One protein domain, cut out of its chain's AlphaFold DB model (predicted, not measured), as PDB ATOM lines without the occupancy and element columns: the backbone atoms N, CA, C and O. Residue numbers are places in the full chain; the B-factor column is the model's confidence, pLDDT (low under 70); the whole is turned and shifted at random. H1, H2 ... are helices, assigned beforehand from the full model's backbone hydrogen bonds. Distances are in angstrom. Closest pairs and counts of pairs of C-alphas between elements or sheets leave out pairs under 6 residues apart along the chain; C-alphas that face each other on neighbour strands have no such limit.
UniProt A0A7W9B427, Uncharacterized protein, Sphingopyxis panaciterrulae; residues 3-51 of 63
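AT A GLANCE: This is residues 3 to 51 of the 63 residues of an uncharacterized protein of Sphingopyxis panaciterrulae (UniProt A0A7W9B427). Two helices stand end on end along one long rod, H1 at one end and H2 at the other, with a looping link of residues 17 to 31 between them. The two helices have no contact with each other. The printed part has 49 residues with two named helices, H1 then H2, and no named strand; its class is all helix. It is extended, with a radius of gyration of the C-alphas of 19.3 A and spans of 68 by 16 by 12 A.

HOW THE PARTS SIT: Start at H1, residues 3 to 16; residues 3 to 19 stand free. A long link of 15 residues leads to H2, residues 32 to 49, and H1 and H2 are apart. Residues 39 to 51 stand free too. Every O i to N i+4 pair is within hydrogen-bond range in H2, and 8 of 10 in H1.

IN THESE COORDINATES: Find C-alpha 3 at (223.383, 211.664, 200.700); from there H1 runs 21.3 A to C-alpha 16. H2 begins at C-alpha 32, at (224.502, 185.049, 172.789), and runs 26.0 A to C-alpha 49 at (224.702, 162.659, 159.484).

THE WHOLE: The C-alphas of Arg 3 and Asp 51, the two farthest apart, are 68.0 A apart. The printed part has no cut. Look for pLDDT under 70 at residue 3, residues 15 to 27 and residues 50 to 51.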
ATOM      1  N   ARG A   3     222.102 212.234 201.164       66.75
ATOM      2  CA  ARG A   3     223.383 211.664 200.700       66.75
ATOM      3  C   ARG A   3     223.422 210.123 200.611       66.75
ATOM      4  O   ARG A   3     223.969 209.635 199.625       66.75
ATOM      5  N   PRO A   4     222.864 209.339 201.562       73.06
ATOM      6  CA  PRO A   4     222.963 207.877 201.490       73.06
ATOM      7  C   PRO A   4     222.014 207.269 200.446       73.06
ATOM      8  O   PRO A   4     222.339 206.248 199.848       73.06
ATOM      9  N   ALA A   5     220.878 207.919 200.173       76.06
ATOM     10  CA  ALA A   5     219.910 207.460 199.177       76.06
ATOM     11  C   ALA A   5     220.473 207.541 197.748       76.06
ATOM     12  O   ALA A   5     220.307 206.607 196.968       76.06
ATOM     13  N   CYS A   6     221.209 208.611 197.423       77.69
ATOM     14  CA  CYS A   6     221.885 208.730 196.127       77.69
ATOM     15  C   CYS A   6     222.956 207.651 195.914       77.69
ATOM     16  O   CYS A   6     223.071 207.130 194.810       77.69
ATOM     17  N   LEU A   7     223.715 207.293 196.956       82.50
ATOM     18  CA  LEU A   7     224.730 206.235 196.870       82.50
ATOM     19  C   LEU A   7     224.104 204.854 196.641       82.50
ATOM     20  O   LEU A   7     224.599 204.089 195.818       82.50
ATOM     21  N   MET A   8     222.989 204.559 197.314       81.06
ATOM     22  CA  MET A   8     222.231 203.320 197.108       81.06
ATOM     23  C   MET A   8     221.652 203.214 195.693       81.06
ATOM     24  O   MET A   8     221.728 202.155 195.076       81.06
ATOM     25  N   LEU A   9     221.130 204.317 195.148       82.81
ATOM     26  CA  LEU A   9     220.613 204.347 193.780       82.81
ATOM     27  C   LEU A   9     221.722 204.100 192.743       82.81
ATOM     28  O   LEU A   9     221.531 203.311 191.820       82.81
ATOM     29  N   LEU A  10     222.895 204.722 192.916       81.00
ATOM     30  CA  LEU A  10     224.040 204.504 192.025       81.00
ATOM     31  C   LEU A  10     224.525 203.046 192.052       81.00
ATOM     32  O   LEU A  10     224.824 202.478 191.004       81.00
ATOM     33  N   ALA A  11     224.577 202.439 193.241       80.38
ATOM     34  CA  ALA A  11     224.985 201.046 193.410       80.38
ATOM     35  C   ALA A  11     224.007 200.066 192.739       80.38
ATOM     36  O   ALA A  11     224.441 199.101 192.112       80.38
ATOM     37  N   ALA A  12     222.699 200.335 192.814       77.50
ATOM     38  CA  ALA A  12     221.687 199.521 192.145       77.50
ATOM     39  C   ALA A  12     221.810 199.585 190.612       77.50
ATOM     40  O   ALA A  12     221.696 198.559 189.946       77.50
ATOM     41  N   ILE A  13     222.101 200.765 190.050       74.88
ATOM     42  CA  ILE A  13     222.282 200.940 188.599       74.88
ATOM     43  C   ILE A  13     223.561 200.238 188.122       74.88
ATOM     44  O   ILE A  13     223.529 199.547 187.106       74.88
ATOM     45  N   ALA A  14     224.663 200.329 188.871       73.25
ATOM     46  CA  ALA A  14     225.911 199.637 188.531       73.25
ATOM     47  C   ALA A  14     225.745 198.105 188.449       73.25
ATOM     48  O   ALA A  14     226.362 197.464 187.601       73.25
ATOM     49  N   LEU A  15     224.863 197.523 189.270       65.50
ATOM     50  CA  LEU A  15     224.574 196.087 189.246       65.50
ATOM     51  C   LEU A  15     223.792 195.644 187.997       65.50
ATOM     52  O   LEU A  15     223.912 194.493 187.584       65.50
ATOM     53  N   THR A  16     223.031 196.545 187.363       63.22
ATOM     54  CA  THR A  16     222.315 196.239 186.107       63.22
ATOM     55  C   THR A  16     223.254 196.095 184.904       63.22
ATOM     56  O   THR A  16     222.905 195.406 183.952       63.22
ATOM     57  N   GLY A  17     224.468 196.658 184.970       59.78
ATOM     58  CA  GLY A  17     225.516 196.476 183.955       59.78
ATOM     59  C   GLY A  17     226.265 195.143 184.051       59.78
ATOM     60  O   GLY A  17     226.900 194.727 183.091       59.78
ATOM     61  N   CYS A  18     226.162 194.434 185.182       64.62
ATOM     62  CA  CYS A  18     226.612 193.041 185.296       64.62
ATOM     63  C   CYS A  18     225.563 192.045 184.776       64.62
ATOM     64  O   CYS A  18     225.760 190.833 184.874       64.62
ATOM     65  N   SER A  19     224.442 192.540 184.243       55.41
ATOM     66  CA  SER A  19     223.439 191.709 183.598       55.41
ATOM     67  C   SER A  19     223.821 191.516 182.137       55.41
ATOM     68  O   SER A  19     223.977 192.481 181.392       55.41
ATOM     69  N   ARG A  20     223.973 190.248 181.751       56.41
ATOM     70  CA  ARG A  20     224.194 189.761 180.389       56.41
ATOM     71  C   ARG A  20     223.153 190.373 179.446       56.41
ATOM     72  O   ARG A  20     222.048 189.858 179.337       56.41
ATOM     73  N   THR A  21     223.478 191.489 178.804       59.69
ATOM     74  CA  THR A  21     222.758 191.898 177.598       59.69
ATOM     75  C   THR A  21     223.169 190.927 176.496       59.69
ATOM     76  O   THR A  21     224.339 190.544 176.415       59.69
ATOM     77  N   ASP A  22     222.224 190.472 175.677       60.38
ATOM     78  CA  ASP A  22     222.467 189.440 174.655       60.38
ATOM     79  C   ASP A  22     223.541 189.829 173.619       60.38
ATOM     80  O   ASP A  22     224.048 188.966 172.904       60.38
ATOM     81  N   ASN A  23     223.896 191.119 173.561       56.50
ATOM     82  CA  ASN A  23     224.873 191.710 172.646       56.50
ATOM     83  C   ASN A  23     226.292 191.864 173.218       56.50
ATOM     84  O   ASN A  23     227.185 192.258 172.471       56.50
ATOM     85  N   GLU A  24     226.530 191.592 174.507       69.31
ATOM     86  CA  GLU A  24     227.904 191.631 175.027       69.31
ATOM     87  C   GLU A  24     228.635 190.329 174.668       69.31
ATOM     88  O   GLU A  24     228.066 189.242 174.848       69.31
ATOM     89  N   PRO A  25     229.891 190.405 174.184       69.88
ATOM     90  CA  PRO A  25     230.684 189.224 173.871       69.88
ATOM     91  C   PRO A  25     230.831 188.322 175.103       69.88
ATOM     92  O   PRO A  25     231.391 188.709 176.130       69.88
ATOM     93  N   GLY A  26     230.315 187.101 175.006       68.44
ATOM     94  CA  GLY A  26     230.471 186.062 176.012       68.44
ATOM     95  C   GLY A  26     231.863 185.415 175.988       68.44
ATOM     96  O   GLY A  26     232.742 185.799 175.213       68.44
ATOM     97  N   PRO A  27     232.092 184.395 176.833       69.69
ATOM     98  CA  PRO A  27     233.311 183.590 176.788       69.69
ATOM     99  C   PRO A  27     233.521 183.022 175.376       69.69
ATOM    100  O   PRO A  27     232.625 182.382 174.835       69.69
ATOM    101  N   GLY A  28     234.685 183.278 174.773       76.12
ATOM    102  CA  GLY A  28     234.954 182.962 173.362       76.12
ATOM    103  C   GLY A  28     234.774 184.136 172.393       76.12
ATOM    104  O   GLY A  28     235.038 183.974 171.208       76.12
ATOM    105  N   GLY A  29     234.383 185.320 172.880       84.81
ATOM    106  CA  GLY A  29     234.265 186.537 172.070       84.81
ATOM    107  C   GLY A  29     233.018 186.591 171.186       84.81
ATOM    108  O   GLY A  29     232.924 187.487 170.356       84.81
ATOM    109  N   VAL A  30     232.080 185.656 171.372       85.12
ATOM    110  CA  VAL A  30     230.811 185.584 170.639       85.12
ATOM    111  C   VAL A  30     229.655 186.037 171.521       85.12
ATOM    112  O   VAL A  30     229.598 185.729 172.714       85.12
ATOM    113  N   THR A  31     228.727 186.777 170.942       87.56
ATOM    114  CA  THR A  31     227.463 187.176 171.566       87.56
ATOM    115  C   THR A  31     226.534 185.971 171.756       87.56
ATOM    116  O   THR A  31     226.745 184.892 171.193       87.56
ATOM    117  N   VAL A  32     225.478 186.132 172.558       86.19
ATOM    118  CA  VAL A  32     224.502 185.049 172.789       86.19
ATOM    119  C   VAL A  32     223.762 184.696 171.494       86.19
ATOM    120  O   VAL A  32     223.496 183.522 171.226       86.19
ATOM    121  N   SER A  33     223.467 185.699 170.664       85.88
ATOM    122  CA  SER A  33     222.822 185.513 169.361       85.88
ATOM    123  C   SER A  33     223.724 184.782 168.362       85.88
ATOM    124  O   SER A  33     223.247 183.885 167.666       85.88
ATOM    125  N   GLU A  34     225.022 185.100 168.326       88.00
ATOM    126  CA  GLU A  34     226.009 184.389 167.501       88.00
ATOM    127  C   GLU A  34     226.172 182.931 167.933       88.00
ATOM    128  O   GLU A  34     226.152 182.040 167.085       88.00
ATOM    129  N   ALA A  35     226.269 182.672 169.241       90.19
ATOM    130  CA  ALA A  35     226.355 181.310 169.763       90.19
ATOM    131  C   ALA A  35     225.127 180.476 169.362       90.19
ATOM    132  O   ALA A  35     225.273 179.360 168.868       90.19
ATOM    133  N   LYS A  36     223.920 181.050 169.468       89.12
ATOM    134  CA  LYS A  36     222.692 180.369 169.039       89.12
ATOM    135  C   LYS A  36     222.675 180.061 167.536       89.12
ATOM    136  O   LYS A  36     222.241 178.981 167.146       89.12
ATOM    137  N   ALA A  37     223.137 180.987 166.697       92.75
ATOM    138  CA  ALA A  37     223.217 180.752 165.256       92.75
ATOM    139  C   ALA A  37     224.197 179.614 164.911       92.75
ATOM    140  O   ALA A  37     223.926 178.824 164.005       92.75
ATOM    141  N   LEU A  38     225.311 179.510 165.646       91.69
ATOM    142  CA  LEU A  38     226.270 178.410 165.517       91.69
ATOM    143  C   LEU A  38     225.669 177.066 165.953       91.69
ATOM    144  O   LEU A  38     225.831 176.078 165.236       91.69
ATOM    145  N   ASP A  39     224.945 177.031 167.072       92.94
ATOM    146  CA  ASP A  39     224.274 175.817 167.558       92.94
ATOM    147  C   ASP A  39     223.212 175.321 166.566       92.94
ATOM    148  O   ASP A  39     223.155 174.130 166.249       92.94
ATOM    149  N   ASP A  40     222.401 176.235 166.021       94.69
ATOM    150  CA  ASP A  40     221.383 175.896 165.023       94.69
ATOM    151  C   ASP A  40     222.039 175.325 163.745       94.69
ATOM    152  O   ASP A  40     221.537 174.359 163.164       94.69
ATOM    153  N   ALA A  41     223.195 175.858 163.326       92.56
ATOM    154  CA  ALA A  41     223.955 175.319 162.197       92.56
ATOM    155  C   ALA A  41     224.526 173.917 162.482       92.56
ATOM    156  O   ALA A  41     224.469 173.045 161.612       92.56
ATOM    157  N   ALA A  42     225.036 173.676 163.693       93.12
ATOM    158  CA  ALA A  42     225.517 172.359 164.105       93.12
ATOM    159  C   ALA A  42     224.382 171.320 164.118       93.12
ATOM    160  O   ALA A  42     224.554 170.210 163.613       93.12
ATOM    161  N   ALA A  43     223.190 171.696 164.594       93.31
ATOM    162  CA  ALA A  43     222.018 170.820 164.589       93.31
ATOM    163  C   ALA A  43     221.597 170.390 163.168       93.31
ATOM    164  O   ALA A  43     221.144 169.258 162.967       93.31
ATOM    165  N   MET A  44     221.776 171.259 162.164       90.12
ATOM    166  CA  MET A  44     221.516 170.908 160.760       90.12
ATOM    167  C   MET A  44     222.509 169.879 160.208       90.12
ATOM    168  O   MET A  44     222.127 169.096 159.340       90.12
ATOM    169  N   LEU A  45     223.763 169.880 160.672       86.56
ATOM    170  CA  LEU A  45     224.766 168.885 160.279       86.56
ATOM    171  C   LEU A  45     224.464 167.525 160.913       86.56
ATOM    172  O   LEU A  45     224.380 166.536 160.194       86.56
ATOM    173  N   GLU A  46     224.170 167.494 162.211       88.44
ATOM    174  CA  GLU A  46     223.798 166.262 162.928       88.44
ATOM    175  C   GLU A  46     222.547 165.596 162.322       88.44
ATOM    176  O   GLU A  46     222.473 164.378 162.149       88.44
ATOM    177  N   SER A  47     221.570 166.415 161.916       86.00
ATOM    178  CA  SER A  47     220.362 165.930 161.235       86.00
ATOM    179  C   SER A  47     220.666 165.289 159.874       86.00
ATOM    180  O   SER A  47     219.908 164.429 159.437       86.00
ATOM    181  N   ARG A  48     221.747 165.703 159.195       80.81
ATOM    182  CA  ARG A  48     222.197 165.116 157.919       80.81
ATOM    183  C   ARG A  48     223.014 163.848 158.132       80.81
ATOM    184  O   ARG A  48     222.845 162.907 157.370       80.81
ATOM    185  N   ASP A  49     223.855 163.817 159.161       73.69
ATOM    186  CA  ASP A  49     224.702 162.659 159.484       73.69
ATOM    187  C   ASP A  49     223.901 161.473 160.056       73.69
ATOM    188  O   ASP A  49     224.389 160.344 160.099       73.69
ATOM    189  N   SER A  50     222.642 161.707 160.446       63.25
ATOM    190  CA  SER A  50     221.677 160.651 160.782       63.25
ATOM    191  C   SER A  50     221.271 159.796 159.570       63.25
ATOM    192  O   SER A  50     220.831 158.658 159.750       63.25
ATOM    193  N   ASP A  51     221.442 160.310 158.347       64.81
ATOM    194  CA  ASP A  51     221.397 159.504 157.130       64.81
ATOM    195  C   ASP A  51     222.809 158.960 156.851       64.81
ATOM    196  O   ASP A  51     223.773 159.731 156.849       64.81
TER     197      ASP A  51